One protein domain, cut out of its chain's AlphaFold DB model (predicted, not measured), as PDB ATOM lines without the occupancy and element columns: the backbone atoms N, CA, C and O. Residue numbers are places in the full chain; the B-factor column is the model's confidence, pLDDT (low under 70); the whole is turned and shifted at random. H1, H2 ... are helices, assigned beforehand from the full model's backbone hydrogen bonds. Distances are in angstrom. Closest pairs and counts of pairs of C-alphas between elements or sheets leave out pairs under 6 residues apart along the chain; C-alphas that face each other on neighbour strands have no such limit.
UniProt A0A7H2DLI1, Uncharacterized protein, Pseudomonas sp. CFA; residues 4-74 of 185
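AT A GLANCE: This is residues 4 to 74 of the 185 residues of an uncharacterized protein of Pseudomonas sp. CFA (UniProt A0A7H2DLI1). A helical hairpin of two long helices, H3 and H4, has two shorter helices on one and the same side of it: H1 crosses H4 steeply near the turn of the hairpin, and the short H2 lies by H3, away from H1. The printed part has 71 residues with four named helices, H1, H2, H3, H4 along the chain, and no named strand; the class is all helix. It is compact, with a radius of gyration of the C-alphas of 11.6 A and spans of 31 by 21 by 20 A.

HOW THE PARTS SIT: H1, residues 4 to 14, touches H4, residues 59 to 73, with the C-alphas of Val 9 and Ala 61 closest at 6.3 A. They run opposite ways at a steep tilt of 64 degrees, and H4 touches H1 with residues 61 to 65 alone. H2, residues 21 to 27, is apart from H1. H2 only just touches H3, residues 38 to 53, with 3 pairs of C-alphas within 8 A; the closest are those of Leu 21 and Ser 45, 6.0 A apart. Their lines are about perpendicular, at 86 degrees, and H3 touches H2 with residues 44 to 48 alone. H3 and H4 form a helical hairpin, opposite ways at a shallow tilt of 31 degrees; they touch, the C-alphas of Leu 51 and Phe 60 being closest at 6.0 A, and H3 does so with residues 44 to 51 alone. H1 and H3 are apart; H2 and H4 are only just apart, their closest C-alphas at 8.4 A. The helix packing is mostly crossed, only just, with 1 of 3 touching pairs at a shallow tilt. Every O i to N i+4 pair is within hydrogen-bond range in H1, H2, H3 and H4.

IN THESE COORDINATES: H1 begins at C-alpha 4, (193.898, 78.069, 159.801), and is 15.7 A long; H2 measures 9.8 A. H3 begins at C-alpha 38, (186.628, 93.271, 184.051), and measures 22.8 A. H4 measures 21.9 A and ends at C-alpha 73, (185.938, 81.970, 174.544).

THE WHOLE: The two C-alphas farthest apart, those of Ser 33 and Glu 58, are 32.2 A apart. The printed part has no cut. The link H3 to H4 is tight; the links H1 to H2 and H2 to H3 are short. The mean pLDDT of the printed part is 86.2, and no printed residue is under 70.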
ATOM      1  N   SER A   4     194.953  77.056 159.696       84.88
ATOM      2  CA  SER A   4     193.898  78.069 159.801       84.88
ATOM      3  C   SER A   4     194.277  79.235 160.722       84.88
ATOM      4  O   SER A   4     193.979  80.386 160.402       84.88
ATOM      5  N   LEU A   5     194.968  78.966 161.836       83.62
ATOM      6  CA  LEU A   5     195.421  79.993 162.775       83.62
ATOM      7  C   LEU A   5     196.551  80.828 162.180       83.62
ATOM      8  O   LEU A   5     196.531  82.047 162.311       83.62
ATOM      9  N   GLN A   6     197.496  80.198 161.479       84.75
ATOM     10  CA  GLN A   6     198.582  80.921 160.811       84.75
ATOM     11  C   GLN A   6     198.046  81.903 159.766       84.75
ATOM     12  O   GLN A   6     198.435  83.068 159.775       84.75
ATOM     13  N   LYS A   7     197.082  81.469 158.940       87.62
ATOM     14  CA  LYS A   7     196.404  82.348 157.974       87.62
ATOM     15  C   LYS A   7     195.737  83.538 158.664       87.62
ATOM     16  O   LYS A   7     196.003  84.680 158.294       87.62
ATOM     17  N   ARG A   8     194.971  83.289 159.734       85.94
ATOM     18  CA  ARG A   8     194.345  84.357 160.533       85.94
ATOM     19  C   ARG A   8     195.367  85.335 161.107       85.94
ATOM     20  O   ARG A   8     195.115  86.532 161.091       85.94
ATOM     21  N   VAL A   9     196.512  84.857 161.596       88.25
ATOM     22  CA  VAL A   9     197.581  85.725 162.120       88.25
ATOM     23  C   VAL A   9     198.185  86.586 161.006       88.25
ATOM     24  O   VAL A   9     198.326  87.791 161.199       88.25
ATOM     25  N   THR A  10     198.469  86.022 159.829       86.75
ATOM     26  CA  THR A  10     199.018  86.792 158.692       86.75
ATOM     27  C   THR A  10     198.029  87.824 158.139       86.75
ATOM     28  O   THR A  10     198.399  88.954 157.806       86.75
ATOM     29  N   GLU A  11     196.740  87.482 158.098       87.94
ATOM     30  CA  GLU A  11     195.663  88.420 157.760       87.94
ATOM     31  C   GLU A  11     195.568  89.538 158.806       87.94
ATOM     32  O   GLU A  11     195.427  90.716 158.476       87.94
ATOM     33  N   PHE A  12     195.709  89.188 160.084       86.69
ATOM     34  CA  PHE A  12     195.682  90.147 161.181       86.69
ATOM     35  C   PHE A  12     196.861  91.120 161.133       86.69
ATOM     36  O   PHE A  12     196.668  92.323 161.322       86.69
ATOM     37  N   GLU A  13     198.057  90.627 160.821       85.88
ATOM     38  CA  GLU A  13     199.277  91.426 160.710       85.88
ATOM     39  C   GLU A  13     199.241  92.401 159.527       85.88
ATOM     40  O   GLU A  13     199.647  93.563 159.654       85.88
ATOM     41  N   SER A  14     198.707  91.955 158.387       85.31
ATOM     42  CA  SER A  14     198.548  92.785 157.185       85.31
ATOM     43  C   SER A  14     197.421  93.819 157.317       85.31
ATOM     44  O   SER A  14     197.466  94.876 156.680       85.31
ATOM     45  N   SER A  15     196.437  93.578 158.187       84.25
ATOM     46  CA  SER A  15     195.312  94.490 158.400       84.25
ATOM     47  C   SER A  15     195.705  95.818 159.079       84.25
ATOM     48  O   SER A  15     196.698  95.943 159.804       84.25
ATOM     49  N   LYS A  16     194.903  96.871 158.860       83.56
ATOM     50  CA  LYS A  16     195.021  98.131 159.614       83.56
ATOM     51  C   LYS A  16     194.305  97.984 160.955       83.56
ATOM     52  O   LYS A  16     193.114  98.274 161.063       83.56
ATOM     53  N   LEU A  17     195.052  97.557 161.969       82.94
ATOM     54  CA  LEU A  17     194.532  97.374 163.321       82.94
ATOM     55  C   LEU A  17     194.091  98.715 163.943       82.94
ATOM     56  O   LEU A  17     194.820  99.713 163.878       82.94
ATOM     57  N   PRO A  18     192.900  98.784 164.563       85.25
ATOM     58  CA  PRO A  18     192.447  99.982 165.252       85.25
ATOM     59  C   PRO A  18     193.239 100.216 166.546       85.25
ATOM     60  O   PRO A  18     193.653  99.285 167.223       85.25
ATOM     61  N   LYS A  19     193.356 101.477 166.977       84.75
ATOM     62  CA  LYS A  19     194.105 101.857 168.196       84.75
ATOM     63  C   LYS A  19     193.551 101.293 169.518       84.75
ATOM     64  O   LYS A  19     194.159 101.492 170.554       84.75
ATOM     65  N   SER A  20     192.366 100.683 169.517       86.62
ATOM     66  CA  SER A  20     191.697 100.213 170.734       86.62
ATOM     67  C   SER A  20     191.065  98.851 170.510       86.62
ATOM     68  O   SER A  20     190.382  98.650 169.501       86.62
ATOM     69  N   LEU A  21     191.213  97.968 171.501       86.44
ATOM     70  CA  LEU A  21     190.590  96.646 171.517       86.44
ATOM     71  C   LEU A  21     189.065  96.731 171.360       86.44
ATOM     72  O   LEU A  21     188.475  95.928 170.651       86.44
ATOM     73  N   VAL A  22     188.419  97.750 171.941       86.88
ATOM     74  CA  VAL A  22     186.960  97.949 171.827       86.88
ATOM     75  C   VAL A  22     186.534  98.105 170.367       86.88
ATOM     76  O   VAL A  22     185.513  97.565 169.953       86.88
ATOM     77  N   LYS A  23     187.322  98.838 169.573       86.38
ATOM     78  CA  LYS A  23     187.038  99.038 168.148       86.38
ATOM     79  C   LYS A  23     187.247  97.756 167.352       86.38
ATOM     80  O   LYS A  23     186.462  97.492 166.452       86.38
ATOM     81  N   LEU A  24     188.271  96.977 167.698       86.69
ATOM     82  CA  LEU A  24     188.530  95.680 167.079       86.69
ATOM     83  C   LEU A  24     187.377  94.703 167.329       86.69
ATOM     84  O   LEU A  24     186.845  94.101 166.404       86.69
ATOM     85  N   VAL A  25     186.942  94.617 168.584       87.50
ATOM     86  CA  VAL A  25     185.795  93.810 169.006       87.50
ATOM     87  C   VAL A  25     184.534  94.249 168.252       87.50
ATOM     88  O   VAL A  25     183.852  93.412 167.665       87.50
ATOM     89  N   TYR A  26     184.287  95.554 168.133       83.88
ATOM     90  CA  TYR A  26     183.166  96.064 167.343       83.88
ATOM     91  C   TYR A  26     183.259  95.722 165.845       83.88
ATOM     92  O   TYR A  26     182.261  95.327 165.250       83.88
ATOM     93  N   GLN A  27     184.444  95.823 165.233       82.94
ATOM     94  CA  GLN A  27     184.663  95.416 163.834       82.94
ATOM     95  C   GLN A  27     184.396  93.925 163.617       82.94
ATOM     96  O   GLN A  27     183.888  93.544 162.568       82.94
ATOM     97  N   SER A  28     184.676  93.094 164.622       80.19
ATOM     98  CA  SER A  28     184.332  91.669 164.611       80.19
ATOM     99  C   SER A  28     182.848  91.379 164.892       80.19
ATOM    100  O   SER A  28     182.476  90.217 165.043       80.19
ATOM    101  N   GLY A  29     182.003  92.413 164.986       77.69
ATOM    102  CA  GLY A  29     180.570  92.284 165.257       77.69
ATOM    103  C   GLY A  29     180.233  91.963 166.713       77.69
ATOM    104  O   GLY A  29     179.150  91.453 166.982       77.69
ATOM    105  N   ARG A  30     181.144  92.241 167.653       81.44
ATOM    106  CA  ARG A  30     181.002  91.931 169.087       81.44
ATOM    107  C   ARG A  30     180.857  93.196 169.927       81.44
ATOM    108  O   ARG A  30     181.324  94.272 169.539       81.44
ATOM    109  N   GLN A  31     180.249  93.078 171.104       80.31
ATOM    110  CA  GLN A  31     180.118  94.184 172.057       80.31
ATOM    111  C   GLN A  31     180.975  93.975 173.301       80.31
ATOM    112  O   GLN A  31     181.278  92.858 173.706       80.31
ATOM    113  N   ARG A  32     181.319  95.075 173.989       76.06
ATOM    114  CA  ARG A  32     181.964  94.988 175.309       76.06
ATOM    115  C   ARG A  32     181.081  94.267 176.335       76.06
ATOM    116  O   ARG A  32     181.630  93.671 177.256       76.06
ATOM    117  N   SER A  33     179.757  94.324 176.195       72.94
ATOM    118  CA  SER A  33     178.807  93.610 177.061       72.94
ATOM    119  C   SER A  33     178.963  92.093 177.016       72.94
ATOM    120  O   SER A  33     178.579  91.431 177.972       72.94
ATOM    121  N   ASP A  34     179.549  91.556 175.944       75.00
ATOM    122  CA  ASP A  34     179.721  90.111 175.751       75.00
ATOM    123  C   ASP A  34     180.810  89.539 176.680       75.00
ATOM    124  O   ASP A  34     180.958  88.329 176.825       75.00
ATOM    125  N   PHE A  35     181.556  90.421 177.354       79.00
ATOM    126  CA  PHE A  35     182.623  90.081 178.285       79.00
ATOM    127  C   PHE A  35     182.183  90.426 179.710       79.00
ATOM    128  O   PHE A  35     181.992  91.595 180.054       79.00
ATOM    129  N   THR A  36     182.027  89.422 180.565       74.38
ATOM    130  CA  THR A  36     181.543  89.608 181.941       74.38
ATOM    131  C   THR A  36     182.653  90.048 182.896       74.38
ATOM    132  O   THR A  36     182.417  90.909 183.743       74.38
ATOM    133  N   ASP A  37     183.876  89.533 182.734       87.69
ATOM    134  CA  ASP A  37     184.984  89.838 183.642       87.69
ATOM    135  C   ASP A  37     185.743  91.119 183.240       87.69
ATOM    136  O   ASP A  37     186.205  91.319 182.110       87.69
ATOM    137  N   TYR A  38     185.868  92.035 184.198       86.56
ATOM    138  CA  TYR A  38     186.628  93.271 184.051       86.56
ATOM    139  C   TYR A  38     188.143  93.046 184.131       86.56
ATOM    140  O   TYR A  38     188.895  93.727 183.425       86.56
ATOM    141  N   LYS A  39     188.603  92.115 184.976       88.06
ATOM    142  CA  LYS A  39     190.036  91.840 185.161       88.06
ATOM    143  C   LYS A  39     190.626  91.226 183.902       88.06
ATOM    144  O   LYS A  39     191.630  91.728 183.402       88.06
ATOM    145  N   GLU A  40     189.957  90.211 183.364       87.62
ATOM    146  CA  GLU A  40     190.311  89.607 182.080       87.62
ATOM    147  C   GLU A  40     190.338  90.665 180.983       87.62
ATOM    148  O   GLU A  40     191.364  90.852 180.335       87.62
ATOM    149  N   TRP A  41     189.272  91.459 180.851       88.44
ATOM    150  CA  TRP A  41     189.227  92.534 179.861       88.44
ATOM    151  C   TRP A  41     190.424  93.491 179.949       88.44
ATOM    152  O   TRP A  41     190.979  93.886 178.921       88.44
ATOM    153  N   LYS A  42     190.840  93.863 181.165       90.75
ATOM    154  CA  LYS A  42     192.010  94.722 181.370       90.75
ATOM    155  C   LYS A  42     193.290  94.039 180.882       90.75
ATOM    156  O   LYS A  42     194.049  94.671 180.151       90.75
ATOM    157  N   LEU A  43     193.491  92.762 181.205       90.75
ATOM    158  CA  LEU A  43     194.634  91.983 180.713       90.75
ATOM    159  C   LEU A  43     194.652  91.911 179.182       90.75
ATOM    160  O   LEU A  43     195.697  92.117 178.565       90.75
ATOM    161  N   TYR A  44     193.499  91.699 178.553       90.25
ATOM    162  CA  TYR A  44     193.410  91.673 177.094       90.25
ATOM    163  C   TYR A  44     193.612  93.044 176.463       90.25
ATOM    164  O   TYR A  44     194.212  93.128 175.394       90.25
ATOM    165  N   SER A  45     193.188  94.123 177.125       90.44
ATOM    166  CA  SER A  45     193.506  95.476 176.664       90.44
ATOM    167  C   SER A  45     195.009  95.745 176.700       90.44
ATOM    168  O   SER A  45     195.549  96.215 175.704       90.44
ATOM    169  N   THR A  46     195.700  95.338 177.771       91.31
ATOM    170  CA  THR A  46     197.160  95.472 177.866       91.31
ATOM    171  C   THR A  46     197.883  94.565 176.871       91.31
ATOM    172  O   THR A  46     198.866  94.978 176.266       91.31
ATOM    173  N   LEU A  47     197.369  93.352 176.637       91.88
ATOM    174  CA  LEU A  47     197.901  92.434 175.628       91.88
ATOM    175  C   LEU A  47     197.772  93.043 174.231       91.88
ATOM    176  O   LEU A  47     198.715  92.995 173.450       91.88
ATOM    177  N   TYR A  48     196.625  93.645 173.926       92.00
ATOM    178  CA  TYR A  48     196.386  94.293 172.644       92.00
ATOM    179  C   TYR A  48     197.275  95.525 172.431       92.00
ATOM    180  O   TYR A  48     197.786  95.732 171.334       92.00
ATOM    181  N   GLU A  49     197.501  96.324 173.474       91.69
ATOM    182  CA  GLU A  49     198.451  97.441 173.430       91.69
ATOM    183  C   GLU A  49     199.883  96.956 173.167       91.69
ATOM    184  O   GLU A  49     200.557  97.498 172.288       91.69
ATOM    185  N   ALA A  50     200.318  95.889 173.845       91.38
ATOM    186  CA  ALA A  50     201.616  95.266 173.591       91.38
ATOM    187  C   ALA A  50     201.716  94.728 172.153       91.38
ATOM    188  O   ALA A  50     202.701  94.980 171.461       91.38
ATOM    189  N   LEU A  51     200.664  94.073 171.658       91.06
ATOM    190  CA  LEU A  51     200.594  93.560 170.288       91.06
ATOM    191  C   LEU A  51     200.725  94.684 169.249       91.06
ATOM    192  O   LEU A  51     201.430  94.517 168.256       91.06
ATOM    193  N   LEU A  52     200.095  95.840 169.482       89.56
ATOM    194  CA  LEU A  52     200.240  97.010 168.609       89.56
ATOM    195  C   LEU A  52     201.675  97.554 168.593       89.56
ATOM    196  O   LEU A  52     202.125  98.021 167.547       89.56
ATOM    197  N   SER A  53     202.379  97.505 169.726       88.56
ATOM    198  CA  SER A  53     203.776  97.953 169.816       88.56
ATOM    199  C   SER A  53     204.771  96.984 169.171       88.56
ATOM    200  O   SER A  53     205.783  97.424 168.638       88.56
ATOM    201  N   LEU A  54     204.459  95.685 169.163       88.00
ATOM    202  CA  LEU A  54     205.337  94.607 168.696       88.00
ATOM    203  C   LEU A  54     205.079  94.195 167.236       88.00
ATOM    204  O   LEU A  54     205.411  93.084 166.825       88.00
ATOM    205  N   ARG A  55     204.465  95.064 166.430       84.56
ATOM    206  CA  ARG A  55     204.146  94.751 165.032       84.56
ATOM    207  C   ARG A  55     205.428  94.511 164.220       84.56
ATOM    208  O   ARG A  55     206.288  95.383 164.178       84.56
ATOM    209  N   GLY A  56     205.520  93.359 163.550       82.25
ATOM    210  CA  GLY A  56     206.688  92.944 162.761       82.25
ATOM    211  C   GLY A  56     207.757  92.165 163.538       82.25
ATOM    212  O   GLY A  56     208.776  91.803 162.957       82.25
ATOM    213  N   HIS A  57     207.541  91.894 164.829       87.56
ATOM    214  CA  HIS A  57     208.393  91.006 165.624       87.56
ATOM    215  C   HIS A  57     207.831  89.579 165.665       87.56
ATOM    216  O   HIS A  57     206.621  89.378 165.604       87.56
ATOM    217  N   GLU A  58     208.695  88.579 165.858       84.00
ATOM    218  CA  GLU A  58     208.296  87.161 165.930       84.00
ATOM    219  C   GLU A  58     207.291  86.878 167.064       84.00
ATOM    220  O   GLU A  58     206.390  86.046 166.937       84.00
ATOM    221  N   GLU A  59     207.384  87.637 168.160       87.44
ATOM    222  CA  GLU A  59     206.490  87.531 169.317       87.44
ATOM    223  C   GLU A  59     205.042  87.951 169.011       87.44
ATOM    224  O   GLU A  59     204.112  87.560 169.729       87.44
ATOM    225  N   PHE A  60     204.823  88.694 167.919       89.25
ATOM    226  CA  PHE A  60     203.497  89.124 167.477       89.25
ATOM    227  C   PHE A  60     202.555  87.934 167.299       89.25
ATOM    228  O   PHE A  60     201.417  87.959 167.776       89.25
ATOM    229  N   ALA A  61     203.040  86.863 166.666       89.12
ATOM    230  CA  ALA A  61     202.238  85.680 166.387       89.12
ATOM    231  C   ALA A  61     201.751  85.003 167.678       89.12
ATOM    232  O   ALA A  61     200.592  84.597 167.773       89.12
ATOM    233  N   VAL A  62     202.605  84.933 168.705       90.38
ATOM    234  CA  VAL A  62     202.267  84.314 169.998       90.38
ATOM    235  C   VAL A  62     201.186  85.117 170.723       90.38
ATOM    236  O   VAL A  62     200.226  84.542 171.248       90.38
ATOM    237  N   LEU A  63     201.305  86.447 170.729       90.56
ATOM    238  CA  LEU A  63     200.309  87.328 171.341       90.56
ATOM    239  C   LEU A  63     198.985  87.311 170.569       90.56
ATOM    240  O   LEU A  63     197.923  87.241 171.190       90.56
ATOM    241  N   ALA A  64     199.033  87.304 169.236       90.19
ATOM    242  CA  ALA A  64     197.845  87.221 168.391       90.19
ATOM    243  C   ALA A  64     197.063  85.924 168.640       90.19
ATOM    244  O   ALA A  64     195.846  85.963 168.818       90.19
ATOM    245  N   VAL A  65     197.752  84.783 168.759       91.44
ATOM    246  CA  VAL A  65     197.112  83.499 169.093       91.44
ATOM    247  C   VAL A  65     196.415  83.557 170.455       91.44
ATOM    248  O   VAL A  65     195.277  83.107 170.580       91.44
ATOM    249  N   ARG A  66     197.047  84.159 171.471       90.94
ATOM    250  CA  ARG A  66     196.418  84.338 172.794       90.94
ATOM    251  C   ARG A  66     195.198  85.260 172.741       90.94
ATOM    252  O   ARG A  66     194.215  84.999 173.435       90.94
ATOM    253  N   LEU A  67     195.244  86.309 171.920       90.25
ATOM    254  CA  LEU A  67     194.107  87.203 171.702       90.25
ATOM    255  C   LEU A  67     192.947  86.474 171.010       90.25
ATOM    256  O   LEU A  67     191.801  86.628 171.425       90.25
ATOM    257  N   PHE A  68     193.226  85.655 169.995       89.38
ATOM    258  CA  PHE A  68     192.193  84.858 169.333       89.38
ATOM    259  C   PHE A  68     191.581  83.826 170.268       89.38
ATOM    260  O   PHE A  68     190.361  83.758 170.350       89.38
ATOM    261  N   ALA A  69     192.395  83.127 171.060       89.81
ATOM    262  CA  ALA A  69     191.893  82.199 172.068       89.81
ATOM    263  C   ALA A  69     190.932  82.881 173.057       89.81
ATOM    264  O   ALA A  69     189.970  82.271 173.512       89.81
ATOM    265  N   TYR A  70     191.166  84.155 173.379       87.25
ATOM    266  CA  TYR A  70     190.235  84.935 174.187       87.25
ATOM    267  C   TYR A  70     188.949  85.297 173.462       87.25
ATOM    268  O   TYR A  70     187.867  85.128 174.019       87.25
ATOM    269  N   LEU A  71     189.048  85.782 172.226       85.62
ATOM    270  CA  LEU A  71     187.861  86.074 171.435       85.62
ATOM    271  C   LEU A  71     187.024  84.799 171.265       85.62
ATOM    272  O   LEU A  71     185.816  84.829 171.468       85.62
ATOM    273  N   ASP A  72     187.632  83.654 170.996       87.12
ATOM    274  CA  ASP A  72     186.906  82.399 170.801       87.12
ATOM    275  C   ASP A  72     186.173  81.916 172.069       87.12
ATOM    276  O   ASP A  72     185.113  81.303 171.954       87.12
ATOM    277  N   ARG A  73     186.648  82.262 173.278       86.12
ATOM    278  CA  ARG A  73     185.938  81.970 174.544       86.12
ATOM    279  C   ARG A  73     184.618  82.728 174.699       86.12
ATOM    280  O   ARG A  73     183.727  82.242 175.387       86.12
ATOM    281  N   HIS A  74     184.497  83.907 174.091       81.31
ATOM    282  CA  HIS A  74     183.335  84.787 174.238       81.31
ATOM    283  C   HIS A  74     182.620  84.957 172.894       81.31
ATOM    284  O   HIS A  74     182.864  85.950 172.200       81.31
TER     285      HIS A  74